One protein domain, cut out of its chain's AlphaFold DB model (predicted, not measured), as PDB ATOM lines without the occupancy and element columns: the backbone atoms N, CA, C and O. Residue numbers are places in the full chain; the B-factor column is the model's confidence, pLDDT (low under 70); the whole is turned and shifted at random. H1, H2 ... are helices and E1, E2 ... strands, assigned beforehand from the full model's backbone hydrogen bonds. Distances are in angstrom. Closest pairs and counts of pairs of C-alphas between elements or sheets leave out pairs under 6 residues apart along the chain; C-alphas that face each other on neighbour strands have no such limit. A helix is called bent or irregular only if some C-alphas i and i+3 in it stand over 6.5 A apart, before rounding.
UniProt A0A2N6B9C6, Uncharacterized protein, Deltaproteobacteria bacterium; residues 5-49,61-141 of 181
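This is residues 5 to 49 and 61 to 141 of the 181 residues of an uncharacterized protein of Deltaproteobacteria bacterium (UniProt A0A2N6B9C6). A strongly twisted sheet of six strands has helices H2 and H3 packed on one face; the long helix H1 starts on the opposite face, and residues 39 to 49, from its far part onward, stick out as an arm. The 126 printed residues include three named helices and six named strands, E1 E2 H1 E3 H2 E4 E5 H3 E6, of mixed class. The antiparallel sheet runs E1 E2 E4 E5 E3 E6. The whole is compact, radius of gyration of the C-alphas 15.5 A, but elongated, 51 by 33 by 28 A.

Find C-alpha 5 at (-53.186, -30.474, -19.584), where E1, residues 5 to 9, begins; E2 is 14 to 18. H1, 24 to 44, is one helix by its hydrogen bonds but bent, C-alphas 32 and 35 being 6.6 A apart; its arms are H1a, 24 to 32, and H1b, 35 to 44. Next come E3, 61 to 67, 19.3 A; H2, 70 to 83, 20.0 A; E4, 90 to 95; E5, 103 to 109, 19.6 A; H3, 112 to 129, 26.0 A; and E6, 135 to 139, ending at C-alpha 139 (-35.535, -30.265, -34.620).

Look within hydrogen-bond range at N 6 and O 16, 2.8 A, in the hairpin E1 and E2, and at N 67 and O 103, 2.8 A, between E5 and E3. H1a stands up from the sheet at 46 degrees; H2 and H3 are on the opposite face, along the strands. H3 touches H2 with residues 122 to 125 alone, about perpendicular at 76 degrees; their closest C-alphas, Phe 80 and Val 125, are 6.5 A apart. In H1a, H1b, H2 and H3 every O i to N i+4 pair is within hydrogen-bond range. E3, H2, E4 and E5, H3, E6 are split strand-helix-strand units, each with another strand between its two strands, with right-handed crossovers.

Residues 50 to 60 are not printed; C-alphas 49 and 61 are 25.2 A apart. Of the links printed whole, none is long. Residues 11 and 96 to 100 have pLDDT under 70.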
ATOM      1  N   LEU A   5     -52.792 -30.201 -18.203       90.81
ATOM      2  CA  LEU A   5     -53.186 -30.474 -19.584       90.81
ATOM      3  C   LEU A   5     -53.927 -29.292 -20.210       90.81
ATOM      4  O   LEU A   5     -54.735 -28.609 -19.578       90.81
ATOM      5  N   GLY A   6     -53.677 -29.067 -21.495       85.31
ATOM      6  CA  GLY A   6     -54.438 -28.130 -22.304       85.31
ATOM      7  C   GLY A   6     -55.892 -28.588 -22.443       85.31
ATOM      8  O   GLY A   6     -56.172 -29.762 -22.651       85.31
ATOM      9  N   ARG A   7     -56.834 -27.641 -22.382       76.19
ATOM     10  CA  ARG A   7     -58.284 -27.930 -22.385       76.19
ATOM     11  C   ARG A   7     -58.828 -28.517 -23.694       76.19
ATOM     12  O   ARG A   7     -59.996 -28.887 -23.746       76.19
ATOM     13  N   ARG A   8     -58.044 -28.518 -24.773       72.62
ATOM     14  CA  ARG A   8     -58.462 -28.996 -26.096       72.62
ATOM     15  C   ARG A   8     -57.320 -29.757 -26.750       72.62
ATOM     16  O   ARG A   8     -56.200 -29.249 -26.799       72.62
ATOM     17  N   ALA A   9     -57.637 -30.925 -27.301       75.38
ATOM     18  CA  ALA A   9     -56.793 -31.545 -28.306       75.38
ATOM     19  C   ALA A   9     -56.846 -30.709 -29.597       75.38
ATOM     20  O   ALA A   9     -57.869 -30.093 -29.917       75.38
ATOM     21  N   SER A  10     -55.745 -30.668 -30.342       74.75
ATOM     22  CA  SER A  10     -55.758 -30.140 -31.702       74.75
ATOM     23  C   SER A  10     -56.652 -31.010 -32.591       74.75
ATOM     24  O   SER A  10     -56.926 -32.167 -32.273       74.75
ATOM     25  N   LEU A  11     -57.056 -30.481 -33.750       66.25
ATOM     26  CA  LEU A  11     -57.784 -31.252 -34.772       66.25
ATOM     27  C   LEU A  11     -57.029 -32.517 -35.220       66.25
ATOM     28  O   LEU A  11     -57.625 -33.437 -35.765       66.25
ATOM     29  N   GLU A  12     -55.721 -32.556 -34.982       70.31
ATOM     30  CA  GLU A  12     -54.835 -33.666 -35.322       70.31
ATOM     31  C   GLU A  12     -54.665 -34.672 -34.173       70.31
ATOM     32  O   GLU A  12     -53.957 -35.656 -34.346       70.31
ATOM     33  N   GLY A  13     -55.294 -34.445 -33.013       80.81
ATOM     34  CA  GLY A  13     -55.224 -35.348 -31.859       80.81
ATOM     35  C   GLY A  13     -54.056 -35.088 -30.902       80.81
ATOM     36  O   GLY A  13     -53.689 -35.986 -30.147       80.81
ATOM     37  N   TRP A  14     -53.472 -33.881 -30.911       88.94
ATOM     38  CA  TRP A  14     -52.417 -33.489 -29.964       88.94
ATOM     39  C   TRP A  14     -52.975 -32.731 -28.762       88.94
ATOM     40  O   TRP A  14     -53.566 -31.666 -28.929       88.94
ATOM     41  N   THR A  15     -52.675 -33.193 -27.554       91.69
ATOM     42  CA  THR A  15     -52.961 -32.487 -26.299       91.69
ATOM     43  C   THR A  15     -51.685 -31.820 -25.796       91.69
ATOM     44  O   THR A  15     -50.647 -32.468 -25.683       91.69
ATOM     45  N   SER A  16     -51.731 -30.514 -25.518       93.06
ATOM     46  CA  SER A  16     -50.585 -29.805 -24.920       93.06
ATOM     47  C   SER A  16     -50.500 -30.088 -23.422       93.06
ATOM     48  O   SER A  16     -51.533 -30.287 -22.786       93.06
ATOM     49  N   PHE A  17     -49.298 -30.062 -22.857       94.69
ATOM     50  CA  PHE A  17     -49.088 -30.166 -21.415       94.69
ATOM     51  C   PHE A  17     -47.992 -29.210 -20.946       94.69
ATOM     52  O   PHE A  17     -47.093 -28.869 -21.718       94.69
ATOM     53  N   GLU A  18     -48.052 -28.801 -19.680       94.62
ATOM     54  CA  GLU A  18     -47.070 -27.908 -19.066       94.62
ATOM     55  C   GLU A  18     -47.077 -28.032 -17.538       94.62
ATOM     56  O   GLU A  18     -48.102 -28.320 -16.928       94.62
ATOM     57  N   SER A  19     -45.920 -27.799 -16.924       91.31
ATOM     58  CA  SER A  19     -45.740 -27.709 -15.466       91.31
ATOM     59  C   SER A  19     -46.347 -26.437 -14.841       91.31
ATOM     60  O   SER A  19     -46.690 -26.430 -13.665       91.31
ATOM     61  N   ASP A  20     -46.513 -25.369 -15.623       89.56
ATOM     62  CA  ASP A  20     -47.263 -24.155 -15.278       89.56
ATOM     63  C   ASP A  20     -48.755 -24.308 -15.659       89.56
ATOM     64  O   ASP A  20     -49.079 -24.475 -16.845       89.56
ATOM     65  N   PRO A  21     -49.696 -24.177 -14.701       87.25
ATOM     66  CA  PRO A  21     -51.135 -24.315 -14.952       87.25
ATOM     67  C   PRO A  21     -51.704 -23.286 -15.936       87.25
ATOM     68  O   PRO A  21     -52.771 -23.492 -16.519       87.25
ATOM     69  N   LEU A  22     -51.018 -22.161 -16.140       88.75
ATOM     70  CA  LEU A  22     -51.435 -21.096 -17.048       88.75
ATOM     71  C   LEU A  22     -50.897 -21.271 -18.476       88.75
ATOM     72  O   LEU A  22     -51.253 -20.470 -19.358       88.75
ATOM     73  N   MET A  23     -50.107 -22.323 -18.724       89.69
ATOM     74  CA  MET A  23     -49.533 -22.671 -20.029       89.69
ATOM     75  C   MET A  23     -48.698 -21.526 -20.624       89.69
ATOM     76  O   MET A  23     -48.803 -21.217 -21.820       89.69
ATOM     77  N   ARG A  24     -47.968 -20.789 -19.773       91.81
ATOM     78  CA  ARG A  24     -47.280 -19.559 -20.182       91.81
ATOM     79  C   ARG A  24     -46.149 -19.864 -21.152       91.81
ATOM     80  O   ARG A  24     -46.072 -19.186 -22.172       91.81
ATOM     81  N   ARG A  25     -45.336 -20.899 -20.912       90.94
ATOM     82  CA  ARG A  25     -44.236 -21.293 -21.812       90.94
ATOM     83  C   ARG A  25     -44.761 -21.779 -23.147       90.94
ATOM     84  O   ARG A  25     -44.229 -21.393 -24.181       90.94
ATOM     85  N   THR A  26     -45.837 -22.561 -23.153       89.19
ATOM     86  CA  THR A  26     -46.464 -23.023 -24.394       89.19
ATOM     87  C   THR A  26     -46.941 -21.837 -25.233       89.19
ATOM     88  O   THR A  26     -46.632 -21.764 -26.424       89.19
ATOM     89  N   LYS A  27     -47.647 -20.875 -24.624       89.31
ATOM     90  CA  LYS A  27     -48.111 -19.656 -25.311       89.31
ATOM     91  C   LYS A  27     -46.948 -18.787 -25.786       89.31
ATOM     92  O   LYS A  27     -46.954 -18.344 -26.933       89.31
ATOM     93  N   ASP A  28     -45.954 -18.568 -24.933       91.31
ATOM     94  CA  ASP A  28     -44.781 -17.759 -25.255       91.31
ATOM     95  C   ASP A  28     -43.969 -18.382 -26.384       91.31
ATOM     96  O   ASP A  28     -43.629 -17.689 -27.337       91.31
ATOM     97  N   ARG A  29     -43.731 -19.695 -26.357       89.12
ATOM     98  CA  ARG A  29     -43.056 -20.391 -27.451       89.12
ATOM     99  C   ARG A  29     -43.809 -20.221 -28.765       89.12
ATOM    100  O   ARG A  29     -43.182 -19.924 -29.780       89.12
ATOM    101  N   LEU A  30     -45.132 -20.391 -28.765       86.75
ATOM    102  CA  LEU A  30     -45.936 -20.235 -29.978       86.75
ATOM    103  C   LEU A  30     -45.852 -18.808 -30.536       86.75
ATOM    104  O   LEU A  30     -45.548 -18.636 -31.716       86.75
ATOM    105  N   ASN A  31     -46.069 -17.799 -29.691       87.69
ATOM    106  CA  ASN A  31     -46.184 -16.404 -30.124       87.69
ATOM    107  C   ASN A  31     -44.833 -15.715 -30.348       87.69
ATOM    108  O   ASN A  31     -44.708 -14.905 -31.260       87.69
ATOM    109  N   LYS A  32     -43.828 -16.017 -29.522       89.75
ATOM    110  CA  LYS A  32     -42.525 -15.333 -29.514       89.75
ATOM    111  C   LYS A  32     -41.432 -16.102 -30.255       89.75
ATOM    112  O   LYS A  32     -40.412 -15.505 -30.572       89.75
ATOM    113  N   ARG A  33     -41.611 -17.403 -30.533       89.00
ATOM    114  CA  ARG A  33     -40.629 -18.199 -31.299       89.00
ATOM    115  C   ARG A  33     -41.216 -18.814 -32.562       89.00
ATOM    116  O   ARG A  33     -40.739 -18.519 -33.650       89.00
ATOM    117  N   CYS A  34     -42.243 -19.658 -32.445       89.62
ATOM    118  CA  CYS A  34     -42.757 -20.416 -33.589       89.62
ATOM    119  C   CYS A  34     -43.349 -19.504 -34.665       89.62
ATOM    120  O   CYS A  34     -43.017 -19.672 -35.835       89.62
ATOM    121  N   LEU A  35     -44.190 -18.540 -34.283       90.06
ATOM    122  CA  LEU A  35     -44.780 -17.602 -35.231       90.06
ATOM    123  C   LEU A  35     -43.702 -16.744 -35.929       90.06
ATOM    124  O   LEU A  35     -43.652 -16.797 -37.155       90.06
ATOM    125  N   PRO A  36     -42.777 -16.057 -35.222       91.75
ATOM    126  CA  PRO A  36     -41.676 -15.336 -35.863       91.75
ATOM    127  C   PRO A  36     -40.792 -16.210 -36.760       91.75
ATOM    128  O   PRO A  36     -40.486 -15.811 -37.876       91.75
ATOM    129  N   CYS A  37     -40.442 -17.424 -36.323       92.56
ATOM    130  CA  CYS A  37     -39.628 -18.365 -37.101       92.56
ATOM    131  C   CYS A  37     -40.307 -18.750 -38.428       92.56
ATOM    132  O   CYS A  37     -39.673 -18.766 -39.482       92.56
ATOM    133  N   MET A  38     -41.613 -19.028 -38.394       91.94
ATOM    134  CA  MET A  38     -42.386 -19.389 -39.586       91.94
ATOM    135  C   MET A  38     -42.632 -18.186 -40.503       91.94
ATOM    136  O   MET A  38     -42.566 -18.331 -41.725       91.94
ATOM    137  N   THR A  39     -42.871 -17.001 -39.936       92.44
ATOM    138  CA  THR A  39     -42.962 -15.744 -40.690       92.44
ATOM    139  C   THR A  39     -41.636 -15.414 -41.373       92.44
ATOM    140  O   THR A  39     -41.634 -15.108 -42.560       92.44
ATOM    141  N   GLY A  40     -40.507 -15.569 -40.676       93.06
ATOM    142  CA  GLY A  40     -39.175 -15.351 -41.238       93.06
ATOM    143  C   GLY A  40     -38.849 -16.317 -42.378       93.06
ATOM    144  O   GLY A  40     -38.316 -15.901 -43.404       93.06
ATOM    145  N   LEU A  41     -39.230 -17.595 -42.260       94.12
ATOM    146  CA  LEU A  41     -39.124 -18.539 -43.378       94.12
ATOM    147  C   LEU A  41     -39.986 -18.099 -44.567       94.12
ATOM    148  O   LEU A  41     -39.518 -18.091 -45.704       94.12
ATOM    149  N   TRP A  42     -41.241 -17.715 -44.317       94.00
ATOM    150  CA  TRP A  42     -42.137 -17.218 -45.361       94.00
ATOM    151  C   TRP A  42     -41.553 -16.001 -46.090       94.00
ATOM    152  O   TRP A  42     -41.598 -15.953 -47.317       94.00
ATOM    153  N   GLU A  43     -40.981 -15.046 -45.360       93.81
ATOM    154  CA  GLU A  43     -40.341 -13.855 -45.922       93.81
ATOM    155  C   GLU A  43     -39.129 -14.199 -46.790       93.81
ATOM    156  O   GLU A  43     -39.047 -13.711 -47.917       93.81
ATOM    157  N   GLN A  44     -38.247 -15.091 -46.328       94.69
ATOM    158  CA  GLN A  44     -37.103 -15.556 -47.119       94.69
ATOM    159  C   GLN A  44     -37.556 -16.189 -48.442       94.69
ATOM    160  O   GLN A  44     -37.061 -15.833 -49.509       94.69
ATOM    161  N   LEU A  45     -38.577 -17.052 -48.404       94.44
ATOM    162  CA  LEU A  45     -39.105 -17.738 -49.589       94.44
ATOM    163  C   LEU A  45     -39.880 -16.823 -50.559       94.44
ATOM    164  O   LEU A  45     -40.291 -17.267 -51.637       94.44
ATOM    165  N   ARG A  46     -40.151 -15.558 -50.208       91.75
ATOM    166  CA  ARG A  46     -40.751 -14.596 -51.151       91.75
ATOM    167  C   ARG A  46     -39.758 -14.122 -52.211       91.75
ATOM    168  O   ARG A  46     -40.220 -13.734 -53.281       91.75
ATOM    169  N   GLY A  47     -38.459 -14.157 -51.923       85.12
ATOM    170  CA  GLY A  47     -37.403 -13.881 -52.896       85.12
ATOM    171  C   GLY A  47     -37.000 -15.118 -53.703       85.12
ATOM    172  O   GLY A  47     -37.487 -16.222 -53.461       85.12
ATOM    173  N   ASP A  48     -36.078 -14.926 -54.646       83.94
ATOM    174  CA  ASP A  48     -35.360 -16.020 -55.310       83.94
ATOM    175  C   ASP A  48     -34.144 -16.413 -54.455       83.94
ATOM    176  O   ASP A  48     -33.028 -15.925 -54.642       83.94
ATOM    177  N   VAL A  49     -34.395 -17.206 -53.411       88.19
ATOM    178  CA  VAL A  49     -33.377 -17.606 -52.433       88.19
ATOM    179  C   VAL A  49     -32.873 -19.015 -52.713       88.19
ATOM    180  O   VAL A  49     -33.648 -19.945 -52.904       88.19
ATOM    181  N   TRP A  61     -35.798 -27.655 -30.294       94.81
ATOM    182  CA  TRP A  61     -35.637 -29.096 -30.118       94.81
ATOM    183  C   TRP A  61     -36.929 -29.763 -29.651       94.81
ATOM    184  O   TRP A  61     -37.800 -29.153 -29.020       94.81
ATOM    185  N   LYS A  62     -37.033 -31.048 -29.979       95.31
ATOM    186  CA  LYS A  62     -38.034 -31.983 -29.475       95.31
ATOM    187  C   LYS A  62     -37.332 -33.197 -28.895       95.31
ATOM    188  O   LYS A  62     -36.398 -33.689 -29.522       95.31
ATOM    189  N   VAL A  63     -37.813 -33.683 -27.757       97.62
ATOM    190  CA  VAL A  63     -37.517 -35.028 -27.245       97.62
ATOM    191  C   VAL A  63     -38.810 -35.822 -27.312       97.62
ATOM    192  O   VAL A  63     -39.817 -35.390 -26.759       97.62
ATOM    193  N   THR A  64     -38.789 -36.939 -28.025       96.19
ATOM    194  CA  THR A  64     -39.957 -37.744 -28.371       96.19
ATOM    195  C   THR A  64     -39.814 -39.134 -27.774       96.19
ATOM    196  O   THR A  64     -38.814 -39.808 -28.013       96.19
ATOM    197  N   VAL A  65     -40.845 -39.576 -27.065       96.81
ATOM    198  CA  VAL A  65     -41.009 -40.947 -26.578       96.81
ATOM    199  C   VAL A  65     -42.204 -41.549 -27.304       96.81
ATOM    200  O   VAL A  65     -43.301 -40.999 -27.220       96.81
ATOM    201  N   ALA A  66     -41.985 -42.624 -28.059       93.75
ATOM    202  CA  ALA A  66     -43.035 -43.296 -28.822       93.75
ATOM    203  C   ALA A  66     -43.722 -44.362 -27.962       93.75
ATOM    204  O   ALA A  66     -43.051 -45.162 -27.321       93.75
ATOM    205  N   LEU A  67     -45.052 -44.359 -27.949       93.56
ATOM    206  CA  LEU A  67     -45.895 -45.179 -27.081       93.56
ATOM    207  C   LEU A  67     -47.055 -45.784 -27.886       93.56
ATOM    208  O   LEU A  67     -47.332 -45.373 -29.020       93.56
ATOM    209  N   GLU A  68     -47.726 -46.781 -27.311       90.44
ATOM    210  CA  GLU A  68     -48.721 -47.593 -28.023       90.44
ATOM    211  C   GLU A  68     -50.129 -46.997 -27.985       90.44
ATOM    212  O   GLU A  68     -50.913 -47.187 -28.918       90.44
ATOM    213  N   SER A  69     -50.448 -46.235 -26.938       90.44
ATOM    214  CA  SER A  69     -51.768 -45.644 -26.756       90.44
ATOM    215  C   SER A  69     -51.732 -44.248 -26.131       90.44
ATOM    216  O   SER A  69     -50.724 -43.775 -25.603       90.44
ATOM    217  N   TYR A  70     -52.882 -43.569 -26.181       90.06
ATOM    218  CA  TYR A  70     -53.081 -42.292 -25.493       90.06
ATOM    219  C   TYR A  70     -52.962 -42.435 -23.968       90.06
ATOM    220  O   TYR A  70     -52.433 -41.535 -23.316       90.06
ATOM    221  N   ASN A  71     -53.431 -43.559 -23.413       91.81
ATOM    222  CA  ASN A  71     -53.335 -43.843 -21.982       91.81
ATOM    223  C   ASN A  71     -51.877 -44.033 -21.572       91.81
ATOM    224  O   ASN A  71     -51.452 -43.395 -20.619       91.81
ATOM    225  N   ASP A  72     -51.081 -44.760 -22.362       93.19
ATOM    226  CA  ASP A  72     -49.649 -44.916 -22.077       93.19
ATOM    227  C   ASP A  72     -48.931 -43.566 -22.070       93.19
ATOM    228  O   ASP A  72     -48.074 -43.330 -21.229       93.19
ATOM    229  N   CYS A  73     -49.292 -42.634 -22.966       94.25
ATOM    230  CA  CYS A  73     -48.749 -41.273 -22.915       94.25
ATOM    231  C   CYS A  73     -49.079 -40.554 -21.604       94.25
ATOM    232  O   CYS A  73     -48.226 -39.854 -21.057       94.25
ATOM    233  N   TYR A  74     -50.312 -40.698 -21.122       92.88
ATOM    234  CA  TYR A  74     -50.745 -40.077 -19.877       92.88
ATOM    235  C   TYR A  74     -50.073 -40.717 -18.656       92.88
ATOM    236  O   TYR A  74     -49.574 -40.002 -17.784       92.88
ATOM    237  N   ASP A  75     -50.001 -42.045 -18.619       94.06
ATOM    238  CA  ASP A  75     -49.357 -42.805 -17.549       94.06
ATOM    239  C   ASP A  75     -47.856 -42.515 -17.505       94.06
ATOM    240  O   ASP A  75     -47.308 -42.237 -16.436       94.06
ATOM    241  N   TRP A  76     -47.208 -42.457 -18.671       96.12
ATOM    242  CA  TRP A  76     -45.804 -42.085 -18.800       96.12
ATOM    243  C   TRP A  76     -45.537 -40.667 -18.284       96.12
ATOM    244  O   TRP A  76     -44.614 -40.460 -17.497       96.12
ATOM    245  N   LEU A  77     -46.362 -39.680 -18.663       95.56
ATOM    246  CA  LEU A  77     -46.231 -38.300 -18.169       95.56
ATOM    247  C   LEU A  77     -46.468 -38.208 -16.659       95.56
ATOM    248  O   LEU A  77     -45.731 -37.518 -15.950       95.56
ATOM    249  N   THR A  78     -47.476 -38.920 -16.158       93.75
ATOM    250  CA  THR A  78     -47.781 -38.979 -14.726       93.75
ATOM    251  C   THR A  78     -46.593 -39.548 -13.959       93.75
ATOM    252  O   THR A  78     -46.160 -38.965 -12.963       93.75
ATOM    253  N   LEU A  79     -46.025 -40.652 -14.440       95.38
ATOM    254  CA  LEU A  79     -44.839 -41.259 -13.857       95.38
ATOM    255  C   LEU A  79     -43.637 -40.313 -13.906       95.38
ATOM    256  O   LEU A  79     -43.020 -40.091 -12.871       95.38
ATOM    257  N   PHE A  80     -43.355 -39.688 -15.052       96.19
ATOM    258  CA  PHE A  80     -42.280 -38.701 -15.181       96.19
ATOM    259  C   PHE A  80     -42.391 -37.605 -14.108       96.19
ATOM    260  O   PHE A  80     -41.409 -37.285 -13.441       96.19
ATOM    261  N   SER A  81     -43.600 -37.072 -13.886       94.44
ATOM    262  CA  SER A  81     -43.846 -36.027 -12.879       94.44
ATOM    263  C   SER A  81     -43.632 -36.502 -11.435       94.44
ATOM    264  O   SER A  81     -43.205 -35.722 -10.582       94.44
ATOM    265  N   LYS A  82     -43.896 -37.786 -11.157       94.06
ATOM    266  CA  LYS A  82     -43.664 -38.415  -9.849       94.06
ATOM    267  C   LYS A  82     -42.185 -38.694  -9.614       94.06
ATOM    268  O   LYS A  82     -41.692 -38.423  -8.523       94.06
ATOM    269  N   THR A  83     -41.485 -39.205 -10.624       94.94
ATOM    270  CA  THR A  83     -40.051 -39.507 -10.553       94.94
ATOM    271  C   THR A  83     -39.221 -38.228 -10.446       94.94
ATOM    272  O   THR A  83     -38.215 -38.205  -9.738       94.94
ATOM    273  N   PHE A  84     -39.658 -37.140 -11.094       94.75
ATOM    274  CA  PHE A  84     -38.931 -35.872 -11.132       94.75
ATOM    275  C   PHE A  84     -39.814 -34.665 -10.757       94.75
ATOM    276  O   PHE A  84     -40.122 -33.814 -11.595       94.75
ATOM    277  N   PRO A  85     -40.202 -34.520  -9.477       90.44
ATOM    278  CA  PRO A  85     -41.202 -33.541  -9.044       90.44
ATOM    279  C   PRO A  85     -40.755 -32.073  -9.110       90.44
ATOM    280  O   PRO A  85     -41.579 -31.207  -8.815       90.44
ATOM    281  N   GLY A  86     -39.496 -31.784  -9.449       90.12
ATOM    282  CA  GLY A  86     -38.959 -30.433  -9.649       90.12
ATOM    283  C   GLY A  86     -38.718 -30.064 -11.116       90.12
ATOM    284  O   GLY A  86     -38.339 -28.931 -11.398       90.12
ATOM    285  N   GLU A  87     -38.916 -31.000 -12.047       94.19
ATOM    286  CA  GLU A  87     -38.581 -30.779 -13.450       94.19
ATOM    287  C   GLU A  87     -39.658 -29.973 -14.164       94.19
ATOM    288  O   GLU A  87     -40.795 -30.410 -14.354       94.19
ATOM    289  N   GLU A  88     -39.263 -28.797 -14.635       93.06
ATOM    290  CA  GLU A  88     -40.123 -27.988 -15.477       93.06
ATOM    291  C   GLU A  88     -40.094 -28.514 -16.911       93.06
ATOM    292  O   GLU A  88     -39.085 -28.438 -17.629       93.06
ATOM    293  N   VAL A  89     -41.240 -29.029 -17.339       95.50
ATOM    294  CA  VAL A  89     -41.454 -29.548 -18.688       95.50
ATOM    295  C   VAL A  89     -42.688 -28.937 -19.321       95.50
ATOM    296  O   VAL A  89     -43.626 -28.510 -18.640       95.50
ATOM    297  N   TYR A  90     -42.674 -28.891 -20.647       95.94
ATOM    298  CA  TYR A  90     -43.814 -28.504 -21.459       95.94
ATOM    299  C   TYR A  90     -43.704 -29.171 -22.830       95.94
ATOM    300  O   TYR A  90     -42.615 -29.537 -23.288       95.94
ATOM    301  N   GLY A  91     -44.839 -29.377 -23.484       95.25
ATOM    302  CA  GLY A  91     -44.861 -30.275 -24.621       95.25
ATOM    303  C   GLY A  91     -46.242 -30.559 -25.172       95.25
ATOM    304  O   GLY A  91     -47.207 -29.829 -24.943       95.25
ATOM    305  N   LYS A  92     -46.316 -31.639 -25.941       93.69
ATOM    306  CA  LYS A  92     -47.572 -32.214 -26.401       93.69
ATOM    307  C   LYS A  92     -47.493 -33.728 -26.403       93.69
ATOM    308  O   LYS A  92     -46.418 -34.281 -26.606       93.69
ATOM    309  N   PHE A  93     -48.624 -34.389 -26.240       93.69
ATOM    310  CA  PHE A  93     -48.721 -35.824 -26.441       93.69
ATOM    311  C   PHE A  93     -49.961 -36.185 -27.248       93.69
ATOM    312  O   PHE A  93     -50.865 -35.364 -27.418       93.69
ATOM    313  N   GLY A  94     -49.976 -37.395 -27.788       90.31
ATOM    314  CA  GLY A  94     -51.064 -37.896 -28.613       90.31
ATOM    315  C   GLY A  94     -50.547 -38.474 -29.918       90.31
ATOM    316  O   GLY A  94     -49.446 -39.016 -29.980       90.31
ATOM    317  N   LYS A  95     -51.366 -38.379 -30.959       87.12
ATOM    318  CA  LYS A  95     -51.128 -39.031 -32.247       87.12
ATOM    319  C   LYS A  95     -50.908 -37.992 -33.344       87.12
ATOM    320  O   LYS A  95     -51.479 -36.908 -33.315       87.12
ATOM    321  N   GLY A  96     -50.057 -38.325 -34.314       69.88
ATOM    322  CA  GLY A  96     -49.887 -37.528 -35.527       69.88
ATOM    323  C   GLY A  96     -51.070 -37.666 -36.491       69.88
ATOM    324  O   GLY A  96     -51.742 -38.699 -36.529       69.88
ATOM    325  N   ALA A  97     -51.300 -36.640 -37.313       63.34
ATOM    326  CA  ALA A  97     -52.274 -36.702 -38.401       63.34
ATOM    327  C   ALA A  97     -51.968 -37.868 -39.369       63.34
ATOM    328  O   ALA A  97     -50.815 -38.264 -39.516       63.34
ATOM    329  N   GLY A  98     -52.989 -38.408 -40.047       59.09
ATOM    330  CA  GLY A  98     -52.798 -39.413 -41.110       59.09
ATOM    331  C   GLY A  98     -52.951 -40.881 -40.695       59.09
ATOM    332  O   GLY A  98     -52.498 -41.772 -41.402       59.09
ATOM    333  N   GLY A  99     -53.594 -41.175 -39.561       55.19
ATOM    334  CA  GLY A  99     -53.989 -42.551 -39.227       55.19
ATOM    335  C   GLY A  99     -52.887 -43.437 -38.627       55.19
ATOM    336  O   GLY A  99     -53.208 -44.539 -38.187       55.19
ATOM    337  N   HIS A 100     -51.650 -42.948 -38.484       64.69
ATOM    338  CA  HIS A 100     -50.534 -43.672 -37.855       64.69
ATOM    339  C   HIS A 100     -50.899 -44.267 -36.487       64.69
ATOM    340  O   HIS A 100     -51.513 -43.604 -35.659       64.69
ATOM    341  N   LYS A 101     -50.536 -45.525 -36.217       71.19
ATOM    342  CA  LYS A 101     -50.855 -46.187 -34.935       71.19
ATOM    343  C   LYS A 101     -49.980 -45.723 -33.763       71.19
ATOM    344  O   LYS A 101     -50.253 -46.093 -32.634       71.19
ATOM    345  N   THR A 102     -48.957 -44.916 -34.029       82.50
ATOM    346  CA  THR A 102     -47.978 -44.487 -33.030       82.50
ATOM    347  C   THR A 102     -48.470 -43.264 -32.265       82.50
ATOM    348  O   THR A 102     -48.794 -42.233 -32.864       82.50
ATOM    349  N   PHE A 103     -48.486 -43.380 -30.940       91.69
ATOM    350  CA  PHE A 103     -48.663 -42.264 -30.022       91.69
ATOM    351  C   PHE A 103     -47.295 -41.786 -29.553       91.69
ATOM    352  O   PHE A 103     -46.302 -42.508 -29.642       91.69
ATOM    353  N   ALA A 104     -47.209 -40.546 -29.092       94.19
ATOM    354  CA  ALA A 104     -45.962 -40.033 -28.563       94.19
ATOM    355  C   ALA A 104     -46.177 -38.984 -27.485       94.19
ATOM    356  O   ALA A 104     -47.116 -38.192 -27.564       94.19
ATOM    357  N   VAL A 105     -45.235 -38.925 -26.547       96.56
ATOM    358  CA  VAL A 105     -44.989 -37.767 -25.686       96.56
ATOM    359  C   VAL A 105     -43.834 -36.978 -26.288       96.56
ATOM    360  O   VAL A 105     -42.791 -37.539 -26.610       96.56
ATOM    361  N   ILE A 106     -44.024 -35.673 -26.466       95.94
ATOM    362  CA  ILE A 106     -43.034 -34.770 -27.049       95.94
ATOM    363  C   ILE A 106     -42.779 -33.629 -26.073       95.94
ATOM    364  O   ILE A 106     -43.633 -32.755 -25.910       95.94
ATOM    365  N   PHE A 107     -41.584 -33.588 -25.492       97.12
ATOM    366  CA  PHE A 107     -41.088 -32.400 -24.808       97.12
ATOM    367  C   PHE A 107     -40.539 -31.397 -25.812       97.12
ATOM    368  O   PHE A 107     -39.875 -31.764 -26.784       97.12
ATOM    369  N   HIS A 108     -40.788 -30.120 -25.554       95.75
ATOM    370  CA  HIS A 108     -40.203 -29.018 -26.299       95.75
ATOM    371  C   HIS A 108     -39.108 -28.350 -25.471       95.75
ATOM    372  O   HIS A 108     -39.225 -28.225 -24.253       95.75
ATOM    373  N   THR A 109     -38.038 -27.918 -26.134       94.88
ATOM    374  CA  THR A 109     -36.991 -27.126 -25.489       94.88
ATOM    375  C   THR A 109     -36.219 -26.278 -26.496       94.88
ATOM    376  O   THR A 109     -36.218 -26.546 -27.699       94.88
ATOM    377  N   GLU A 110     -35.583 -25.231 -25.986       91.81
ATOM    378  CA  GLU A 110     -34.870 -24.207 -26.734       91.81
ATOM    379  C   GLU A 110     -33.346 -24.310 -26.632       91.81
ATOM    380  O   GLU A 110     -32.645 -23.472 -27.191       91.81
ATOM    381  N   SER A 111     -32.805 -25.306 -25.927       92.81
ATOM    382  CA  SER A 111     -31.356 -25.454 -25.797       92.81
ATOM    383  C   SER A 111     -30.895 -26.892 -25.982       92.81
ATOM    384  O   SER A 111     -31.588 -27.860 -25.660       92.81
ATOM    385  N   LYS A 112     -29.677 -27.023 -26.517       94.19
ATOM    386  CA  LYS A 112     -29.010 -28.313 -26.705       94.19
ATOM    387  C   LYS A 112     -28.801 -29.029 -25.365       94.19
ATOM    388  O   LYS A 112     -29.072 -30.222 -25.277       94.19
ATOM    389  N   ALA A 113     -28.362 -28.288 -24.345       96.50
ATOM    390  CA  ALA A 113     -28.116 -28.813 -23.005       96.50
ATOM    391  C   ALA A 113     -29.403 -29.370 -22.381       96.50
ATOM    392  O   ALA A 113     -29.450 -30.535 -22.002       96.50
ATOM    393  N   ARG A 114     -30.493 -28.590 -22.406       96.88
ATOM    394  CA  ARG A 114     -31.774 -29.032 -21.848       96.88
ATOM    395  C   ARG A 114     -32.376 -30.202 -22.624       96.88
ATOM    396  O   ARG A 114     -32.992 -31.080 -22.032       96.88
ATOM    397  N   ARG A 115     -32.178 -30.264 -23.944       97.25
ATOM    398  CA  ARG A 115     -32.534 -31.448 -24.738       97.25
ATOM    399  C   ARG A 115     -31.791 -32.690 -24.244       97.25
ATOM    400  O   ARG A 115     -32.423 -33.731 -24.105       97.25
ATOM    401  N   ASP A 116     -30.485 -32.598 -24.005       98.12
ATOM    402  CA  ASP A 116     -29.688 -33.739 -23.527       98.12
ATOM    403  C   ASP A 116     -30.112 -34.193 -22.127       98.12
ATOM    404  O   ASP A 116     -30.252 -35.392 -21.889       98.12
ATOM    405  N   GLU A 117     -30.415 -33.250 -21.235       97.88
ATOM    406  CA  GLU A 117     -31.009 -33.541 -19.926       97.88
ATOM    407  C   GLU A 117     -32.350 -34.273 -20.068       97.88
ATOM    408  O   GLU A 117     -32.531 -35.351 -19.507       97.88
ATOM    409  N   LEU A 118     -33.278 -33.738 -20.870       97.94
ATOM    410  CA  LEU A 118     -34.590 -34.351 -21.094       97.94
ATOM    411  C   LEU A 118     -34.481 -35.746 -21.720       97.94
ATOM    412  O   LEU A 118     -35.253 -36.632 -21.361       97.94
ATOM    413  N   MET A 119     -33.517 -35.960 -22.619       98.12
ATOM    414  CA  MET A 119     -33.220 -37.284 -23.172       98.12
ATOM    415  C   MET A 119     -32.781 -38.265 -22.084       98.12
ATOM    416  O   MET A 119     -33.265 -39.396 -22.054       98.12
ATOM    417  N   ALA A 120     -31.892 -37.844 -21.182       97.56
ATOM    418  CA  ALA A 120     -31.427 -38.681 -20.080       97.56
ATOM    419  C   ALA A 120     -32.559 -39.001 -19.090       97.56
ATOM    420  O   ALA A 120     -32.719 -40.154 -18.692       97.56
ATOM    421  N   LEU A 121     -33.382 -38.009 -18.736       97.25
ATOM    422  CA  LEU A 121     -34.540 -38.199 -17.858       97.25
ATOM    423  C   LEU A 121     -35.575 -39.141 -18.485       97.25
ATOM    424  O   LEU A 121     -36.037 -40.069 -17.822       97.25
ATOM    425  N   ALA A 122     -35.898 -38.955 -19.769       97.31
ATOM    426  CA  ALA A 122     -36.823 -39.829 -20.484       97.31
ATOM    427  C   ALA A 122     -36.304 -41.273 -20.550       97.31
ATOM    428  O   ALA A 122     -37.058 -42.212 -20.306       97.31
ATOM    429  N   LYS A 123     -35.004 -41.451 -20.814       96.12
ATOM    430  CA  LYS A 123     -34.367 -42.770 -20.834       96.12
ATOM    431  C   LYS A 123     -34.491 -43.487 -19.486       96.12
ATOM    432  O   LYS A 123     -34.872 -44.650 -19.476       96.12
ATOM    433  N   ARG A 124     -34.257 -42.790 -18.368       95.31
ATOM    434  CA  ARG A 124     -34.404 -43.368 -17.020       95.31
ATOM    435  C   ARG A 124     -35.827 -43.859 -16.744       95.31
ATOM    436  O   ARG A 124     -36.002 -44.969 -16.260       95.31
ATOM    437  N   VAL A 125     -36.839 -43.066 -17.105       95.81
ATOM    438  CA  VAL A 125     -38.250 -43.478 -16.958       95.81
ATOM    439  C   VAL A 125     -38.540 -44.732 -17.781       95.81
ATOM    440  O   VAL A 125     -39.193 -45.652 -17.284       95.81
ATOM    441  N   ASN A 126     -38.031 -44.790 -19.014       95.06
ATOM    442  CA  ASN A 126     -38.246 -45.928 -19.901       95.06
ATOM    443  C   ASN A 126     -37.571 -47.205 -19.390       95.06
ATOM    444  O   ASN A 126     -38.200 -48.257 -19.379       95.06
ATOM    445  N   GLU A 127     -36.314 -47.125 -18.955       92.38
ATOM    446  CA  GLU A 127     -35.551 -48.288 -18.482       92.38
ATOM    447  C   GLU A 127     -36.212 -48.971 -17.281       92.38
ATOM    448  O   GLU A 127     -36.205 -50.195 -17.188       92.38
ATOM    449  N   GLU A 128     -36.813 -48.186 -16.390       88.69
ATOM    450  CA  GLU A 128     -37.422 -48.697 -15.165       88.69
ATOM    451  C   GLU A 128     -38.861 -49.208 -15.369       88.69
ATOM    452  O   GLU A 128     -39.287 -50.112 -14.654       88.69
ATOM    453  N   ASN A 129     -39.625 -48.639 -16.316       90.00
ATOM    454  CA  ASN A 129     -41.085 -48.831 -16.361       90.00
ATOM    455  C   ASN A 129     -41.657 -49.160 -17.749       90.00
ATOM    456  O   ASN A 129     -42.785 -49.639 -17.841       90.00
ATOM    457  N   PHE A 130     -40.906 -48.924 -18.826       90.38
ATOM    458  CA  PHE A 130     -41.345 -49.138 -20.208       90.38
ATOM    459  C   PHE A 130     -40.234 -49.827 -21.024       90.38
ATOM    460  O   PHE A 130     -39.642 -49.213 -21.922       90.38
ATOM    461  N   PRO A 131     -39.904 -51.096 -20.715       85.06
ATOM    462  CA  PRO A 131     -38.802 -51.794 -21.365       85.06
ATOM    463  C   PRO A 131     -39.018 -51.872 -22.882       85.06
ATOM    464  O   PRO A 131     -40.095 -52.216 -23.360       85.06
ATOM    465  N   GLY A 132     -37.979 -51.536 -23.647       87.44
ATOM    466  CA  GLY A 132     -38.034 -51.486 -25.113       87.44
ATOM    467  C   GLY A 132     -38.544 -50.163 -25.695       87.44
ATOM    468  O   GLY A 132     -38.392 -49.941 -26.897       87.44
ATOM    469  N   VAL A 133     -39.069 -49.244 -24.876       92.31
ATOM    470  CA  VAL A 133     -39.459 -47.905 -25.334       92.31
ATOM    471  C   VAL A 133     -38.232 -46.995 -25.438       92.31
ATOM    472  O   VAL A 133     -37.522 -46.729 -24.468       92.31
ATOM    473  N   GLY A 134     -37.985 -46.478 -26.641       91.50
ATOM    474  CA  GLY A 134     -36.908 -45.527 -26.911       91.50
ATOM    475  C   GLY A 134     -37.331 -44.068 -26.737       91.50
ATOM    476  O   GLY A 134     -38.490 -43.704 -26.939       91.50
ATOM    477  N   ALA A 135     -36.355 -43.216 -26.428       95.69
ATOM    478  CA  ALA A 135     -36.462 -41.770 -26.588       95.69
ATOM    479  C   ALA A 135     -35.560 -41.328 -27.747       95.69
ATOM    480  O   ALA A 135     -34.448 -41.834 -27.907       95.69
ATOM    481  N   VAL A 136     -36.026 -40.376 -28.550       96.00
ATOM    482  CA  VAL A 136     -35.262 -39.769 -29.649       96.00
ATOM    483  C   VAL A 136     -35.393 -38.257 -29.599       96.00
ATOM    484  O   VAL A 136     -36.341 -37.733 -29.021       96.00
ATOM    485  N   TYR A 137     -34.483 -37.535 -30.246       95.75
ATOM    486  CA  TYR A 137     -34.607 -36.089 -30.396       95.75
ATOM    487  C   TYR A 137     -34.522 -35.652 -31.854       95.75
ATOM    488  O   TYR A 137     -33.924 -36.319 -32.697       95.75
ATOM    489  N   SER A 138     -35.125 -34.505 -32.147       93.75
ATOM    490  CA  SER A 138     -35.107 -33.890 -33.474       93.75
ATOM    491  C   SER A 138     -35.307 -32.378 -33.390       93.75
ATOM    492  O   SER A 138     -35.547 -31.816 -32.314       93.75
ATOM    493  N   ARG A 139     -35.208 -31.692 -34.534       92.75
ATOM    494  CA  ARG A 139     -35.535 -30.265 -34.620       92.75
ATOM    495  C   ARG A 139     -37.029 -30.019 -34.461       92.75
ATOM    496  O   ARG A 139     -37.877 -30.655 -35.088       92.75
ATOM    497  N   GLY A 140     -37.370 -29.029 -33.641       84.56
ATOM    498  CA  GLY A 140     -38.749 -28.703 -33.318       84.56
ATOM    499  C   GLY A 140     -39.543 -28.166 -34.508       84.56
ATOM    500  O   GLY A 140     -40.713 -28.523 -34.656       84.56
ATOM    501  N   CYS A 141     -38.906 -27.405 -35.397       75.25
ATOM    502  CA  CYS A 141     -39.521 -26.877 -36.617       75.25
ATOM    503  C   CYS A 141     -39.363 -27.810 -37.835       75.25
ATOM    504  O   CYS A 141     -39.507 -27.343 -38.954       75.25
TER     505      CYS A 141